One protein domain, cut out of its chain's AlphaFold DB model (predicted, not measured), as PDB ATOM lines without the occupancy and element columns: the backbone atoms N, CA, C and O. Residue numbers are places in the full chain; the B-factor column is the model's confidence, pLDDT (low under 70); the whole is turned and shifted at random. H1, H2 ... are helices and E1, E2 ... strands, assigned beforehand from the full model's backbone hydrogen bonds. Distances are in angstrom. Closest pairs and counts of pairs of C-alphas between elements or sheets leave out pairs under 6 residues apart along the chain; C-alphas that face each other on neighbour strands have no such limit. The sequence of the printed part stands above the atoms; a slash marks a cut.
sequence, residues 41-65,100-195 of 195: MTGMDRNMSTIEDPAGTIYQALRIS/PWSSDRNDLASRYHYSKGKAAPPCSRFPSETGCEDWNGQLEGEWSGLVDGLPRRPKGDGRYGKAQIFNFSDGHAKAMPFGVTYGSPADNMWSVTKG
ATOM      1  N   MET A  41    -105.523 478.972 -44.479       69.69
ATOM      2  CA  MET A  41    -104.886 480.256 -44.174       69.69
ATOM      3  C   MET A  41    -105.835 481.404 -44.511       69.69
ATOM      4  O   MET A  41    -106.611 481.300 -45.458       69.69
ATOM      5  N   THR A  42    -105.769 482.505 -43.772       71.94
ATOM      6  CA  THR A  42    -106.511 483.712 -44.147       71.94
ATOM      7  C   THR A  42    -105.931 484.297 -45.431       71.94
ATOM      8  O   THR A  42    -104.745 484.639 -45.473       71.94
ATOM      9  N   GLY A  43    -106.763 484.428 -46.465       66.12
ATOM     10  CA  GLY A  43    -106.404 485.086 -47.717       66.12
ATOM     11  C   GLY A  43    -106.149 486.572 -47.484       66.12
ATOM     12  O   GLY A  43    -107.084 487.358 -47.351       66.12
ATOM     13  N   MET A  44    -104.877 486.966 -47.411       65.75
ATOM     14  CA  MET A  44    -104.463 488.366 -47.342       65.75
ATOM     15  C   MET A  44    -103.564 488.709 -48.519       65.75
ATOM     16  O   MET A  44    -102.633 487.969 -48.840       65.75
ATOM     17  N   ASP A  45    -103.803 489.868 -49.131       62.09
ATOM     18  CA  ASP A  45    -102.850 490.425 -50.086       62.09
ATOM     19  C   ASP A  45    -101.543 490.750 -49.349       62.09
ATOM     20  O   ASP A  45    -101.546 491.337 -48.263       62.09
ATOM     21  N   ARG A  46    -100.411 490.391 -49.958       60.09
ATOM     22  CA  ARG A  46     -99.066 490.677 -49.449       60.09
ATOM     23  C   ARG A  46     -98.867 492.162 -49.137       60.09
ATOM     24  O   ARG A  46     -98.136 492.496 -48.211       60.09
ATOM     25  N   ASN A  47     -99.490 493.051 -49.906       60.72
ATOM     26  CA  ASN A  47     -99.374 494.494 -49.687       60.72
ATOM     27  C   ASN A  47    -100.272 495.006 -48.549       60.72
ATOM     28  O   ASN A  47    -100.187 496.177 -48.187       60.72
ATOM     29  N   MET A  48    -101.119 494.143 -47.988       58.72
ATOM     30  CA  MET A  48    -102.099 494.463 -46.948       58.72
ATOM     31  C   MET A  48    -101.897 493.660 -45.662       58.72
ATOM     32  O   MET A  48    -102.701 493.781 -44.744       58.72
ATOM     33  N   SER A  49    -100.844 492.843 -45.564       63.19
ATOM     34  CA  SER A  49    -100.517 492.121 -44.334       63.19
ATOM     35  C   SER A  49     -99.974 493.094 -43.282       63.19
ATOM     36  O   SER A  49     -98.766 493.221 -43.086       63.19
ATOM     37  N   THR A  50    -100.875 493.824 -42.632       68.75
ATOM     38  CA  THR A  50    -100.618 494.639 -41.447       68.75
ATOM     39  C   THR A  50    -101.099 493.838 -40.251       68.75
ATOM     40  O   THR A  50    -102.300 493.686 -40.081       68.75
ATOM     41  N   ILE A  51    -100.184 493.274 -39.467       74.81
ATOM     42  CA  ILE A  51    -100.544 492.497 -38.278       74.81
ATOM     43  C   ILE A  51    -100.259 493.372 -37.062       74.81
ATOM     44  O   ILE A  51     -99.114 493.488 -36.626       74.81
ATOM     45  N   GLU A  52    -101.294 494.039 -36.560       82.56
ATOM     46  CA  GLU A  52    -101.179 494.960 -35.421       82.56
ATOM     47  C   GLU A  52    -101.017 494.225 -34.080       82.56
ATOM     48  O   GLU A  52    -100.455 494.776 -33.135       82.56
ATOM     49  N   ASP A  53    -101.480 492.971 -34.001       85.19
ATOM     50  CA  ASP A  53    -101.358 492.102 -32.824       85.19
ATOM     51  C   ASP A  53    -101.037 490.649 -33.219       85.19
ATOM     52  O   ASP A  53    -101.922 489.795 -33.243       85.19
ATOM     53  N   PRO A  54     -99.768 490.328 -33.533       84.00
ATOM     54  CA  PRO A  54     -99.403 489.004 -34.040       84.00
ATOM     55  C   PRO A  54     -99.736 487.833 -33.113       84.00
ATOM     56  O   PRO A  54    -100.031 486.741 -33.599       84.00
ATOM     57  N   ALA A  55     -99.726 488.058 -31.797       87.50
ATOM     58  CA  ALA A  55    -100.094 487.052 -30.802       87.50
ATOM     59  C   ALA A  55    -101.620 486.933 -30.610       87.50
ATOM     60  O   ALA A  55    -102.097 485.955 -30.041       87.50
ATOM     61  N   GLY A  56    -102.397 487.918 -31.069       88.12
ATOM     62  CA  GLY A  56    -103.861 487.900 -31.069       88.12
ATOM     63  C   GLY A  56    -104.488 487.547 -32.420       88.12
ATOM     64  O   GLY A  56    -105.677 487.238 -32.457       88.12
ATOM     65  N   THR A  57    -103.713 487.567 -33.511       89.19
ATOM     66  CA  THR A  57    -104.204 487.347 -34.879       89.19
ATOM     67  C   THR A  57    -103.948 485.922 -35.372       89.19
ATOM     68  O   THR A  57    -102.806 485.525 -35.620       89.19
ATOM     69  N   ILE A  58    -105.025 485.175 -35.594       88.19
ATOM     70  CA  ILE A  58    -105.068 483.872 -36.253       88.19
ATOM     71  C   ILE A  58    -104.751 484.053 -37.735       88.19
ATOM     72  O   ILE A  58    -105.409 484.814 -38.439       88.19
ATOM     73  N   TYR A  59    -103.753 483.310 -38.204       82.00
ATOM     74  CA  TYR A  59    -103.353 483.273 -39.609       82.00
ATOM     75  C   TYR A  59    -103.757 481.960 -40.286       82.00
ATOM     76  O   TYR A  59    -103.920 481.908 -41.507       82.00
ATOM     77  N   GLN A  60    -103.929 480.886 -39.507       82.00
ATOM     78  CA  GLN A  60    -104.360 479.595 -40.023       82.00
ATOM     79  C   GLN A  60    -105.200 478.819 -39.004       82.00
ATOM     80  O   GLN A  60    -104.969 478.877 -37.799       82.00
ATOM     81  N   ALA A  61    -106.140 478.026 -39.500       80.00
ATOM     82  CA  ALA A  61    -106.929 477.084 -38.719       80.00
ATOM     83  C   ALA A  61    -107.041 475.752 -39.442       80.00
ATOM     84  O   ALA A  61    -106.743 475.674 -40.628       80.00
ATOM     85  N   LEU A  62    -107.485 474.704 -38.756       74.25
ATOM     86  CA  LEU A  62    -107.754 473.423 -39.405       74.25
ATOM     87  C   LEU A  62    -109.149 473.409 -40.068       74.25
ATOM     88  O   LEU A  62    -110.041 474.140 -39.656       74.25
ATOM     89  N   ARG A  63    -109.353 472.598 -41.110       71.12
ATOM     90  CA  ARG A  63    -110.660 472.396 -41.761       71.12
ATOM     91  C   ARG A  63    -111.564 471.516 -40.900       71.12
ATOM     92  O   ARG A  63    -111.073 470.731 -40.075       71.12
ATOM     93  N   ILE A  64    -112.870 471.571 -41.165       66.06
ATOM     94  CA  ILE A  64    -113.793 470.538 -40.683       66.06
ATOM     95  C   ILE A  64    -113.458 469.175 -41.291       66.06
ATOM     96  O   ILE A  64    -112.856 469.067 -42.355       66.06
ATOM     97  N   SER A  65    -113.886 468.118 -40.613       61.94
ATOM     98  CA  SER A  65    -113.934 466.770 -41.180       61.94
ATOM     99  C   SER A  65    -114.982 466.698 -42.306       61.94
ATOM    100  O   SER A  65    -116.003 467.369 -42.149       61.94
ATOM    101  N   PRO A 100    -112.338 485.311 -44.589       81.75
ATOM    102  CA  PRO A 100    -113.257 485.763 -43.551       81.75
ATOM    103  C   PRO A 100    -113.821 487.163 -43.852       81.75
ATOM    104  O   PRO A 100    -114.155 487.906 -42.934       81.75
ATOM    105  N   TRP A 101    -113.838 487.589 -45.110       85.25
ATOM    106  CA  TRP A 101    -114.167 488.945 -45.541       85.25
ATOM    107  C   TRP A 101    -115.558 488.970 -46.174       85.25
ATOM    108  O   TRP A 101    -116.162 487.927 -46.412       85.25
ATOM    109  N   SER A 102    -116.054 490.163 -46.488       85.75
ATOM    110  CA  SER A 102    -117.278 490.295 -47.273       85.75
ATOM    111  C   SER A 102    -117.136 489.604 -48.631       85.75
ATOM    112  O   SER A 102    -116.133 489.781 -49.331       85.75
ATOM    113  N   SER A 103    -118.163 488.839 -48.999       80.25
ATOM    114  CA  SER A 103    -118.262 488.130 -50.276       80.25
ATOM    115  C   SER A 103    -118.378 489.086 -51.472       80.25
ATOM    116  O   SER A 103    -117.851 488.798 -52.551       80.25
ATOM    117  N   ASP A 104    -118.986 490.264 -51.281       82.31
ATOM    118  CA  ASP A 104    -119.006 491.329 -52.284       82.31
ATOM    119  C   ASP A 104    -117.686 492.114 -52.287       82.31
ATOM    120  O   ASP A 104    -117.496 493.118 -51.595       82.31
ATOM    121  N   ARG A 105    -116.756 491.661 -53.130       81.50
ATOM    122  CA  ARG A 105    -115.454 492.308 -53.355       81.50
ATOM    123  C   ARG A 105    -115.554 493.702 -53.991       81.50
ATOM    124  O   ARG A 105    -114.533 494.375 -54.090       81.50
ATOM    125  N   ASN A 106    -116.729 494.119 -54.466       85.06
ATOM    126  CA  ASN A 106    -116.923 495.430 -55.082       85.06
ATOM    127  C   ASN A 106    -117.513 496.459 -54.108       85.06
ATOM    128  O   ASN A 106    -117.451 497.659 -54.392       85.06
ATOM    129  N   ASP A 107    -118.032 496.032 -52.952       86.62
ATOM    130  CA  ASP A 107    -118.496 496.943 -51.908       86.62
ATOM    131  C   ASP A 107    -117.314 497.512 -51.107       86.62
ATOM    132  O   ASP A 107    -116.987 497.092 -49.996       86.62
ATOM    133  N   LEU A 108    -116.671 498.530 -51.679       88.75
ATOM    134  CA  LEU A 108    -115.569 499.258 -51.045       88.75
ATOM    135  C   LEU A 108    -115.987 500.019 -49.772       88.75
ATOM    136  O   LEU A 108    -115.113 500.448 -49.007       88.75
ATOM    137  N   ALA A 109    -117.293 500.234 -49.566       89.69
ATOM    138  CA  ALA A 109    -117.833 500.901 -48.386       89.69
ATOM    139  C   ALA A 109    -118.033 499.929 -47.213       89.69
ATOM    140  O   ALA A 109    -118.074 500.374 -46.061       89.69
ATOM    141  N   SER A 110    -118.099 498.621 -47.478       88.81
ATOM    142  CA  SER A 110    -118.176 497.599 -46.438       88.81
ATOM    143  C   SER A 110    -116.983 497.685 -45.488       88.81
ATOM    144  O   SER A 110    -115.814 497.666 -45.886       88.81
ATOM    145  N   ARG A 111    -117.276 497.702 -44.183       88.44
ATOM    146  CA  ARG A 111    -116.253 497.594 -43.131       88.44
ATOM    147  C   ARG A 111    -115.527 496.246 -43.147       88.44
ATOM    148  O   ARG A 111    -114.455 496.152 -42.568       88.44
ATOM    149  N   TYR A 112    -116.116 495.237 -43.788       88.31
ATOM    150  CA  TYR A 112    -115.570 493.886 -43.906       88.31
ATOM    151  C   TYR A 112    -114.987 493.599 -45.285       88.31
ATOM    152  O   TYR A 112    -114.636 492.461 -45.591       88.31
ATOM    153  N   HIS A 113    -114.888 494.615 -46.140       86.62
ATOM    154  CA  HIS A 113    -114.158 494.492 -47.386       86.62
ATOM    155  C   HIS A 113    -112.712 494.065 -47.089       86.62
ATOM    156  O   HIS A 113    -112.076 494.615 -46.191       86.62
ATOM    157  N   TYR A 114    -112.174 493.105 -47.845       81.88
ATOM    158  CA  TYR A 114    -110.870 492.479 -47.569       81.88
ATOM    159  C   TYR A 114    -109.719 493.487 -47.397       81.88
ATOM    160  O   TYR A 114    -108.819 493.281 -46.587       81.88
ATOM    161  N   SER A 115    -109.769 494.625 -48.101       82.50
ATOM    162  CA  SER A 115    -108.765 495.694 -47.971       82.50
ATOM    163  C   SER A 115    -108.814 496.482 -46.661       82.50
ATOM    164  O   SER A 115    -107.929 497.293 -46.399       82.50
ATOM    165  N   LYS A 116    -109.846 496.276 -45.841       85.31
ATOM    166  CA  LYS A 116    -109.988 496.890 -44.519       85.31
ATOM    167  C   LYS A 116    -109.367 496.049 -43.412       85.31
ATOM    168  O   LYS A 116    -109.330 496.534 -42.293       85.31
ATOM    169  N   GLY A 117    -108.935 494.814 -43.695       82.12
ATOM    170  CA  GLY A 117    -108.286 493.936 -42.715       82.12
ATOM    171  C   GLY A 117    -109.182 493.483 -41.555       82.12
ATOM    172  O   GLY A 117    -108.694 492.854 -40.612       82.12
ATOM    173  N   LYS A 118    -110.488 493.777 -41.617       87.38
ATOM    174  CA  LYS A 118    -111.474 493.413 -40.600       87.38
ATOM    175  C   LYS A 118    -112.360 492.289 -41.093       87.38
ATOM    176  O   LYS A 118    -113.048 492.414 -42.104       87.38
ATOM    177  N   ALA A 119    -112.331 491.195 -40.358       88.69
ATOM    178  CA  ALA A 119    -113.030 489.996 -40.744       88.69
ATOM    179  C   ALA A 119    -114.515 490.079 -40.345       88.69
ATOM    180  O   ALA A 119    -114.858 490.570 -39.264       88.69
ATOM    181  N   ALA A 120    -115.389 489.645 -41.253       89.25
ATOM    182  CA  ALA A 120    -116.831 489.612 -41.085       89.25
ATOM    183  C   ALA A 120    -117.214 488.655 -39.945       89.25
ATOM    184  O   ALA A 120    -116.661 487.560 -39.846       89.25
ATOM    185  N   PRO A 121    -118.158 489.025 -39.068       88.44
ATOM    186  CA  PRO A 121    -118.629 488.140 -38.020       88.44
ATOM    187  C   PRO A 121    -119.475 487.009 -38.628       88.44
ATOM    188  O   PRO A 121    -120.211 487.251 -39.585       88.44
ATOM    189  N   PRO A 122    -119.445 485.799 -38.050       84.12
ATOM    190  CA  PRO A 122    -120.286 484.696 -38.501       84.12
ATOM    191  C   PRO A 122    -121.775 484.957 -38.239       84.12
ATOM    192  O   PRO A 122    -122.156 485.204 -37.086       84.12
ATOM    193  N   CYS A 123    -122.637 484.873 -39.266       83.38
ATOM    194  CA  CYS A 123    -124.081 485.118 -39.097       83.38
ATOM    195  C   CYS A 123    -124.731 484.107 -38.147       83.38
ATOM    196  O   CYS A 123    -125.651 484.452 -37.406       83.38
ATOM    197  N   SER A 124    -124.205 482.883 -38.096       75.38
ATOM    198  CA  SER A 124    -124.583 481.847 -37.126       75.38
ATOM    199  C   SER A 124    -124.525 482.283 -35.653       75.38
ATOM    200  O   SER A 124    -125.236 481.723 -34.813       75.38
ATOM    201  N   ARG A 125    -123.709 483.293 -35.327       77.44
ATOM    202  CA  ARG A 125    -123.518 483.817 -33.962       77.44
ATOM    203  C   ARG A 125    -123.974 485.259 -33.808       77.44
ATOM    204  O   ARG A 125    -124.459 485.626 -32.741       77.44
ATOM    205  N   PHE A 126    -123.847 486.054 -34.865       85.88
ATOM    206  CA  PHE A 126    -124.168 487.478 -34.867       85.88
ATOM    207  C   PHE A 126    -125.145 487.823 -36.005       85.88
ATOM    208  O   PHE A 126    -124.814 488.627 -36.875       85.88
ATOM    209  N   PRO A 127    -126.366 487.254 -36.013       85.56
ATOM    210  CA  PRO A 127    -127.305 487.406 -37.130       85.56
ATOM    211  C   PRO A 127    -127.825 488.841 -37.313       85.56
ATOM    212  O   PRO A 127    -128.390 489.167 -38.350       85.56
ATOM    213  N   SER A 128    -127.671 489.701 -36.303       86.25
ATOM    214  CA  SER A 128    -128.065 491.112 -36.353       86.25
ATOM    215  C   SER A 128    -126.972 492.043 -36.885       86.25
ATOM    216  O   SER A 128    -127.235 493.228 -37.073       86.25
ATOM    217  N   GLU A 129    -125.746 491.554 -37.087       88.06
ATOM    218  CA  GLU A 129    -124.650 492.378 -37.596       88.06
ATOM    219  C   GLU A 129    -124.769 492.559 -39.106       88.06
ATOM    220  O   GLU A 129    -124.721 491.604 -39.878       88.06
ATOM    221  N   THR A 130    -124.875 493.813 -39.550       87.75
ATOM    222  CA  THR A 130    -124.847 494.131 -40.979       87.75
ATOM    223  C   THR A 130    -123.506 493.710 -41.576       87.75
ATOM    224  O   THR A 130    -122.453 494.124 -41.073       87.75
ATOM    225  N   GLY A 131    -123.563 492.905 -42.640       85.94
ATOM    226  CA  GLY A 131    -122.395 492.347 -43.323       85.94
ATOM    227  C   GLY A 131    -121.777 491.130 -42.630       85.94
ATOM    228  O   GLY A 131    -120.594 490.878 -42.832       85.94
ATOM    229  N   CYS A 132    -122.523 490.422 -41.772       87.31
ATOM    230  CA  CYS A 132    -122.102 489.100 -41.309       87.31
ATOM    231  C   CYS A 132    -121.975 488.121 -42.493       87.31
ATOM    232  O   CYS A 132    -122.665 488.278 -43.499       87.31
ATOM    233  N   GLU A 133    -121.110 487.116 -42.363       85.00
ATOM    234  CA  GLU A 133    -120.810 486.134 -43.415       85.00
ATOM    235  C   GLU A 133    -120.654 484.737 -42.800       85.00
ATOM    236  O   GLU A 133    -120.025 484.582 -41.759       85.00
ATOM    237  N   ASP A 134    -121.187 483.693 -43.427       75.56
ATOM    238  CA  ASP A 134    -121.274 482.335 -42.854       75.56
ATOM    239  C   ASP A 134    -120.054 481.441 -43.142       75.56
ATOM    240  O   ASP A 134    -120.123 480.225 -43.338       75.56
ATOM    241  N   TRP A 135    -118.883 482.057 -43.140       76.75
ATOM    242  CA  TRP A 135    -117.631 481.401 -43.489       76.75
ATOM    243  C   TRP A 135    -117.178 480.386 -42.415       76.75
ATOM    244  O   TRP A 135    -116.375 479.490 -42.686       76.75
ATOM    245  N   ASN A 136    -117.729 480.455 -41.192       75.50
ATOM    246  CA  ASN A 136    -117.412 479.550 -40.074       75.50
ATOM    247  C   ASN A 136    -117.809 478.089 -40.351       75.50
ATOM    248  O   ASN A 136    -117.251 477.171 -39.740       75.50
ATOM    249  N   GLY A 137    -118.730 477.864 -41.295       69.62
ATOM    250  CA  GLY A 137    -119.104 476.529 -41.758       69.62
ATOM    251  C   GLY A 137    -117.918 475.735 -42.320       69.62
ATOM    252  O   GLY A 137    -117.879 474.518 -42.162       69.62
ATOM    253  N   GLN A 138    -116.907 476.408 -42.882       71.75
ATOM    254  CA  GLN A 138    -115.700 475.771 -43.430       71.75
ATOM    255  C   GLN A 138    -114.704 475.309 -42.343       71.75
ATOM    256  O   GLN A 138    -113.848 474.457 -42.599       71.75
ATOM    257  N   LEU A 139    -114.824 475.843 -41.121       73.88
ATOM    258  CA  LEU A 139    -113.859 475.664 -40.025       73.88
ATOM    259  C   LEU A 139    -114.392 474.818 -38.873       73.88
ATOM    260  O   LEU A 139    -113.728 473.874 -38.446       73.88
ATOM    261  N   GLU A 140    -115.600 475.117 -38.394       68.69
ATOM    262  CA  GLU A 140    -116.219 474.412 -37.265       68.69
ATOM    263  C   GLU A 140    -117.374 473.503 -37.706       68.69
ATOM    264  O   GLU A 140    -117.734 472.558 -37.003       68.69
ATOM    265  N   GLY A 141    -117.953 473.761 -38.883       56.06
ATOM    266  CA  GLY A 141    -119.153 473.063 -39.345       56.06
ATOM    267  C   GLY A 141    -120.395 473.515 -38.575       56.06
ATOM    268  O   GLY A 141    -121.441 472.867 -38.644       56.06
ATOM    269  N   GLU A 142    -120.276 474.618 -37.821       53.25
ATOM    270  CA  GLU A 142    -121.404 475.315 -37.220       53.25
ATOM    271  C   GLU A 142    -122.271 475.909 -38.340       53.25
ATOM    272  O   GLU A 142    -121.777 476.595 -39.231       53.25
ATOM    273  N   TRP A 143    -123.559 475.567 -38.267       48.00
ATOM    274  CA  TRP A 143    -124.710 476.017 -39.055       48.00
ATOM    275  C   TRP A 143    -124.515 477.262 -39.935       48.00
ATOM    276  O   TRP A 143    -124.099 478.307 -39.452       48.00
ATOM    277  N   SER A 144    -125.007 477.186 -41.172       45.22
ATOM    278  CA  SER A 144    -125.522 478.329 -41.925       45.22
ATOM    279  C   SER A 144    -126.822 477.901 -42.589       45.22
ATOM    280  O   SER A 144    -126.871 476.866 -43.253       45.22
ATOM    281  N   GLY A 145    -127.888 478.679 -42.405       41.00
ATOM    282  CA  GLY A 145    -129.146 478.478 -43.128       41.00
ATOM    283  C   GLY A 145    -129.059 478.818 -44.622       41.00
ATOM    284  O   GLY A 145    -130.041 478.606 -45.325       41.00
ATOM    285  N   LEU A 146    -127.917 479.345 -45.077       43.44
ATOM    286  CA  LEU A 146    -127.655 479.795 -46.445       43.44
ATOM    287  C   LEU A 146    -126.756 478.827 -47.232       43.44
ATOM    288  O   LEU A 146    -126.674 478.934 -48.451       43.44
ATOM    289  N   VAL A 147    -126.101 477.865 -46.568       43.03
ATOM    290  CA  VAL A 147    -125.342 476.803 -47.248       43.03
ATOM    291  C   VAL A 147    -126.308 475.662 -47.575       43.03
ATOM    292  O   VAL A 147    -126.510 474.731 -46.791       43.03
ATOM    293  N   ASP A 148    -126.969 475.789 -48.725       39.97
ATOM    294  CA  ASP A 148    -127.976 474.852 -49.220       39.97
ATOM    295  C   ASP A 148    -127.481 473.392 -49.208       39.97
ATOM    296  O   ASP A 148    -126.492 473.026 -49.842       39.97
ATOM    297  N   GLY A 149    -128.229 472.519 -48.523       41.25
ATOM    298  CA  GLY A 149    -128.176 471.068 -48.741       41.25
ATOM    299  C   GLY A 149    -127.268 470.240 -47.826       41.25
ATOM    300  O   GLY A 149    -127.245 469.016 -47.974       41.25
ATOM    301  N   LEU A 150    -126.566 470.828 -46.852       44.28
ATOM    302  CA  LEU A 150    -125.740 470.037 -45.929       44.28
ATOM    303  C   LEU A 150    -126.557 469.530 -44.725       44.28
ATOM    304  O   LEU A 150    -127.238 470.316 -44.061       44.28
ATOM    305  N   PRO A 151    -126.503 468.224 -44.383       42.88
ATOM    306  CA  PRO A 151    -127.182 467.725 -43.194       42.88
ATOM    307  C   PRO A 151    -126.642 468.405 -41.927       42.88
ATOM    308  O   PRO A 151    -125.498 468.854 -41.868       42.88
ATOM    309  N   ARG A 152    -127.449 468.440 -40.869       52.12
ATOM    310  CA  ARG A 152    -127.066 468.991 -39.561       52.12
ATOM    311  C   ARG A 152    -125.973 468.119 -38.930       52.12
ATOM    312  O   ARG A 152    -126.098 466.893 -38.959       52.12
ATOM    313  N   ARG A 153    -124.944 468.714 -38.323       48.25
ATOM    314  CA  ARG A 153    -124.182 468.039 -37.261       48.25
ATOM    315  C   ARG A 153    -124.522 468.676 -35.908       48.25
ATOM    316  O   ARG A 153    -124.715 469.892 -35.850       48.25
ATOM    317  N   PRO A 154    -124.669 467.883 -34.838       48.22
ATOM    318  CA  PRO A 154    -124.692 468.387 -33.474       48.22
ATOM    319  C   PRO A 154    -123.540 469.362 -33.198       48.22
ATOM    320  O   PRO A 154    -122.417 469.195 -33.673       48.22
ATOM    321  N   LYS A 155    -123.827 470.385 -32.392       48.78
ATOM    322  CA  LYS A 155    -122.830 471.325 -31.874       48.78
ATOM    323  C   LYS A 155    -121.710 470.548 -31.164       48.78
ATOM    324  O   LYS A 155    -121.982 469.889 -30.161       48.78
ATOM    325  N   GLY A 156    -120.474 470.647 -31.659       50.12
ATOM    326  CA  GLY A 156    -119.309 469.950 -31.096       50.12
ATOM    327  C   GLY A 156    -118.812 468.724 -31.872       50.12
ATOM    328  O   GLY A 156    -117.919 468.053 -31.367       50.12
ATOM    329  N   ASP A 157    -119.328 468.461 -33.077       51.78
ATOM    330  CA  ASP A 157    -118.877 467.369 -33.964       51.78
ATOM    331  C   ASP A 157    -117.858 467.823 -35.034       51.78
ATOM    332  O   ASP A 157    -117.726 467.202 -36.100       51.78
ATOM    333  N   GLY A 158    -117.144 468.925 -34.779       57.50
ATOM    334  CA  GLY A 158    -115.973 469.305 -35.569       57.50
ATOM    335  C   GLY A 158    -114.877 468.235 -35.468       57.50
ATOM    336  O   GLY A 158    -114.900 467.393 -34.569       57.50
ATOM    337  N   ARG A 159    -113.879 468.275 -36.361       60.50
ATOM    338  CA  ARG A 159    -112.792 467.272 -36.449       60.50
ATOM    339  C   ARG A 159    -112.124 466.937 -35.102       60.50
ATOM    340  O   ARG A 159    -111.707 465.804 -34.896       60.50
ATOM    341  N   TYR A 160    -112.068 467.901 -34.183       60.34
ATOM    342  CA  TYR A 160    -111.431 467.773 -32.866       60.34
ATOM    343  C   TYR A 160    -112.404 467.959 -31.685       60.34
ATOM    344  O   TYR A 160    -111.995 468.189 -30.545       60.34
ATOM    345  N   GLY A 161    -113.712 467.850 -31.925       67.62
ATOM    346  CA  GLY A 161    -114.727 467.979 -30.886       67.62
ATOM    347  C   GLY A 161    -114.993 469.434 -30.479       67.62
ATOM    348  O   GLY A 161    -115.332 470.275 -31.307       67.62
ATOM    349  N   LYS A 162    -114.855 469.745 -29.181       70.56
ATOM    350  CA  LYS A 162    -115.191 471.063 -28.593       70.56
ATOM    351  C   LYS A 162    -114.144 472.162 -28.827       70.56
ATOM    352  O   LYS A 162    -114.391 473.305 -28.446       70.56
ATOM    353  N   ALA A 163    -112.972 471.826 -29.355       76.94
ATOM    354  CA  ALA A 163    -111.880 472.769 -29.574       76.94
ATOM    355  C   ALA A 163    -111.117 472.411 -30.849       76.94
ATOM    356  O   ALA A 163    -110.952 471.236 -31.145       76.94
ATOM    357  N   GLN A 164    -110.627 473.420 -31.562       77.69
ATOM    358  CA  GLN A 164    -109.824 473.309 -32.778       77.69
ATOM    359  C   GLN A 164    -108.468 473.984 -32.568       77.69
ATOM    360  O   GLN A 164    -108.336 474.870 -31.723       77.69
ATOM    361  N   ILE A 165    -107.450 473.540 -33.308       79.94
ATOM    362  CA  ILE A 165    -106.119 474.149 -33.280       79.94
ATOM    363  C   ILE A 165    -106.099 475.342 -34.238       79.94
ATOM    364  O   ILE A 165    -106.368 475.188 -35.431       79.94
ATOM    365  N   PHE A 166    -105.745 476.505 -33.698       84.31
ATOM    366  CA  PHE A 166    -105.517 477.746 -34.431       84.31
ATOM    367  C   PHE A 166    -104.047 478.136 -34.336       84.31
ATOM    368  O   PHE A 166    -103.467 478.092 -33.250       84.31
ATOM    369  N   ASN A 167    -103.466 478.527 -35.467       85.50
ATOM    370  CA  ASN A 167    -102.117 479.059 -35.567       85.50
ATOM    371  C   ASN A 167    -102.189 480.582 -35.673       85.50
ATOM    372  O   ASN A 167    -102.888 481.133 -36.529       85.50
ATOM    373  N   PHE A 168    -101.445 481.241 -34.800       86.81
ATOM    374  CA  PHE A 168    -101.338 482.685 -34.715       86.81
ATOM    375  C   PHE A 168    -100.165 483.187 -35.551       86.81
ATOM    376  O   PHE A 168     -99.266 482.438 -35.940       86.81
ATOM    377  N   SER A 169    -100.197 484.475 -35.857       85.94
ATOM    378  CA  SER A 169     -99.264 485.117 -36.781       85.94
ATOM    379  C   SER A 169     -97.835 485.209 -36.242       85.94
ATOM    380  O   SER A 169     -96.889 485.300 -37.018       85.94
ATOM    381  N   ASP A 170     -97.657 485.165 -34.921       84.94
ATOM    382  CA  ASP A 170     -96.350 485.035 -34.262       84.94
ATOM    383  C   ASP A 170     -95.791 483.592 -34.280       84.94
ATOM    384  O   ASP A 170     -94.688 483.342 -33.790       84.94
ATOM    385  N   GLY A 171     -96.540 482.644 -34.851       83.00
ATOM    386  CA  GLY A 171     -96.159 481.246 -35.022       83.00
ATOM    387  C   GLY A 171     -96.587 480.311 -33.893       83.00
ATOM    388  O   GLY A 171     -96.334 479.108 -34.001       83.00
ATOM    389  N   HIS A 172     -97.229 480.797 -32.823       85.31
ATOM    390  CA  HIS A 172     -97.744 479.894 -31.793       85.31
ATOM    391  C   HIS A 172     -99.061 479.231 -32.223       85.31
ATOM    392  O   HIS A 172     -99.814 479.749 -33.043       85.31
ATOM    393  N   ALA A 173     -99.352 478.069 -31.638       86.31
ATOM    394  CA  ALA A 173    -100.584 477.325 -31.870       86.31
ATOM    395  C   ALA A 173    -101.375 477.185 -30.567       86.31
ATOM    396  O   ALA A 173    -100.793 476.971 -29.499       86.31
ATOM    397  N   LYS A 174    -102.705 477.262 -30.640       86.25
ATOM    398  CA  LYS A 174    -103.578 477.110 -29.472       86.25
ATOM    399  C   LYS A 174    -104.848 476.344 -29.817       86.25
ATOM    400  O   LYS A 174    -105.534 476.657 -30.784       86.25
ATOM    401  N   ALA A 175    -105.175 475.357 -28.985       85.38
ATOM    402  CA  ALA A 175    -106.452 474.660 -29.047       85.38
ATOM    403  C   ALA A 175    -107.526 475.468 -28.306       85.38
ATOM    404  O   ALA A 175    -107.383 475.743 -27.112       85.38
ATOM    405  N   MET A 176    -108.601 475.851 -28.991       86.62
ATOM    406  CA  MET A 176    -109.732 476.562 -28.385       86.62
ATOM    407  C   MET A 176    -111.041 476.322 -29.148       86.62
ATOM    408  O   MET A 176    -111.004 475.937 -30.313       86.62
ATOM    409  N   PRO A 177    -112.213 476.522 -28.523       83.50
ATOM    410  CA  PRO A 177    -113.475 476.583 -29.255       83.50
ATOM    411  C   PRO A 177    -113.463 477.765 -30.228       83.50
ATOM    412  O   PRO A 177    -113.007 478.849 -29.859       83.50
ATOM    413  N   PHE A 178    -114.032 477.599 -31.422       81.75
ATOM    414  CA  PHE A 178    -114.124 478.676 -32.415       81.75
ATOM    415  C   PHE A 178    -114.791 479.933 -31.842       81.75
ATOM    416  O   PHE A 178    -114.353 481.050 -32.090       81.75
ATOM    417  N   GLY A 179    -115.788 479.761 -30.973       81.19
ATOM    418  CA  GLY A 179    -116.455 480.879 -30.315       81.19
ATOM    419  C   GLY A 179    -115.579 481.800 -29.474       81.19
ATOM    420  O   GLY A 179    -115.972 482.931 -29.231       81.19
ATOM    421  N   VAL A 180    -114.409 481.337 -29.033       86.19
ATOM    422  CA  VAL A 180    -113.428 482.179 -28.330       86.19
ATOM    423  C   VAL A 180    -112.674 483.075 -29.314       86.19
ATOM    424  O   VAL A 180    -112.248 484.160 -28.944       86.19
ATOM    425  N   THR A 181    -112.545 482.649 -30.571       86.62
ATOM    426  CA  THR A 181    -111.872 483.414 -31.632       86.62
ATOM    427  C   THR A 181    -112.696 484.606 -32.129       86.62
ATOM    428  O   THR A 181    -112.164 485.490 -32.797       86.62
ATOM    429  N   TYR A 182    -113.985 484.629 -31.775       82.88
ATOM    430  CA  TYR A 182    -114.966 485.656 -32.113       82.88
ATOM    431  C   TYR A 182    -115.893 485.909 -30.921       82.88
ATOM    432  O   TYR A 182    -117.042 485.456 -30.890       82.88
ATOM    433  N   GLY A 183    -115.380 486.626 -29.919       79.50
ATOM    434  CA  GLY A 183    -116.154 487.022 -28.742       79.50
ATOM    435  C   GLY A 183    -117.195 488.095 -29.067       79.50
ATOM    436  O   GLY A 183    -118.293 488.098 -28.507       79.50
ATOM    437  N   SER A 184    -116.875 488.990 -30.004       83.06
ATOM    438  CA  SER A 184    -117.779 490.022 -30.521       83.06
ATOM    439  C   SER A 184    -117.273 490.566 -31.867       83.06
ATOM    440  O   SER A 184    -116.128 490.307 -32.233       83.06
ATOM    441  N   PRO A 185    -118.047 491.394 -32.590       79.06
ATOM    442  CA  PRO A 185    -117.558 492.079 -33.794       79.06
ATOM    443  C   PRO A 185    -116.335 492.991 -33.570       79.06
ATOM    444  O   PRO A 185    -115.663 493.366 -34.531       79.06
ATOM    445  N   ALA A 186    -116.059 493.376 -32.319       79.81
ATOM    446  CA  ALA A 186    -114.875 494.142 -31.923       79.81
ATOM    447  C   ALA A 186    -113.769 493.271 -31.293       79.81
ATOM    448  O   ALA A 186    -112.631 493.716 -31.188       79.81
ATOM    449  N   ASP A 187    -114.096 492.043 -30.885       84.12
ATOM    450  CA  ASP A 187    -113.185 491.079 -30.262       84.12
ATOM    451  C   ASP A 187    -113.073 489.855 -31.170       84.12
ATOM    452  O   ASP A 187    -113.797 488.862 -31.034       84.12
ATOM    453  N   ASN A 188    -112.220 490.018 -32.178       87.19
ATOM    454  CA  ASN A 188    -112.094 489.138 -33.321       87.19
ATOM    455  C   ASN A 188    -110.614 488.829 -33.572       87.19
ATOM    456  O   ASN A 188    -109.861 489.688 -34.032       87.19
ATOM    457  N   MET A 189    -110.228 487.577 -33.336       90.19
ATOM    458  CA  MET A 189    -108.856 487.099 -33.514       90.19
ATOM    459  C   MET A 189    -108.470 486.890 -34.984       90.19
ATOM    460  O   MET A 189    -107.332 486.573 -35.270       90.19
ATOM    461  N   TRP A 190    -109.382 487.046 -35.935       88.25
ATOM    462  CA  TRP A 190    -109.128 486.856 -37.368       88.25
ATOM    463  C   TRP A 190    -108.977 488.169 -38.127       88.25
ATOM    464  O   TRP A 190    -108.618 488.174 -39.303       88.25
ATOM    465  N   SER A 191    -109.263 489.290 -37.463       88.00
ATOM    466  CA  SER A 191    -108.932 490.602 -37.999       88.00
ATOM    467  C   SER A 191    -107.433 490.839 -37.869       88.00
ATOM    468  O   SER A 191    -106.814 490.531 -36.849       88.00
ATOM    469  N   VAL A 192    -106.852 491.410 -38.916       82.12
ATOM    470  CA  VAL A 192    -105.427 491.760 -38.944       82.12
ATOM    471  C   VAL A 192    -105.203 493.213 -38.531       82.12
ATOM    472  O   VAL A 192    -104.144 493.569 -38.020       82.12
ATOM    473  N   THR A 193    -106.261 494.020 -38.624       77.69
ATOM    474  CA  THR A 193    -106.342 495.389 -38.110       77.69
ATOM    475  C   THR A 193    -107.386 495.498 -37.000       77.69
ATOM    476  O   THR A 193    -108.490 494.962 -37.130       77.69
ATOM    477  N   LYS A 194    -107.094 496.262 -35.945       68.19
ATOM    478  CA  LYS A 194    -108.030 496.603 -34.865       68.19
ATOM    479  C   LYS A 194    -108.780 497.894 -35.207       68.19
ATOM    480  O   LYS A 194    -108.588 498.928 -34.573       68.19
ATOM    481  N   GLY A 195    -109.596 497.836 -36.261       59.59
ATOM    482  CA  GLY A 195    -110.506 498.915 -36.675       59.59
ATOM    483  C   GLY A 195    -111.854 498.874 -35.970       59.59
ATOM    484  O   GLY A 195    -112.390 497.757 -35.770       59.59
TER     485      GLY A 195
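Overview. This is residues 41 to 65 and 100 to 195 of the 195 residues of an uncharacterized protein of Verrucomicrobiaceae bacterium (UniProt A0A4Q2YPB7). With little regular structure, this is mostly a mass of long loops, with a small antiparallel sheet, E1 E2 E3, at one side and short helices H1 and H2 nearer the middle. The printed part has 121 residues; E1, H1, E2, E3, H2 and E4, of mixed class, hold only 25. It is compact, with a radius of gyration of the C-alphas of 14.0 A, and spans 38 by 32 by 22 A.

Arrangement. Inner strand E2, residues 164 to 168, is antiparallel to E1, residues 58 to 62, at 152 degrees; N 167 and O 60 are 2.8 A apart, within hydrogen-bond range. E2 and E3, residues 173 to 176, form a hairpin at 141 degrees; N 166 and O 174, within that range, are 2.9 A apart. H2, residues 178 to 181, only grazes the sheet; E2 and H2 have their closest C-alphas at Gln 164 and Phe 178, 6.9 A. E4, residues 182 to 184, pairs with no named strand. H1, residues 135 to 138, is not on the sheet. H1 and H2 are too short for an O i to N i+4 pair; each has 1 O i to N i+3 pair, within range.

Along the chain. E1, 11.2 A long, begins at C-alpha 58 (-105.068, 483.872, -36.253); E2 is 12.8 A and E3 9.8 A. E4 ends at C-alpha 184 (-117.779, 490.022, -30.521).

Size, cuts and confidence. Residues 66 to 99 are not printed, a 19.2 A gap between C-alphas 65 and 100. H1 to E2 is a long link of 25 residues. Mean pLDDT of the printed part is 75.1, with residues 140 to 161 among those under 70.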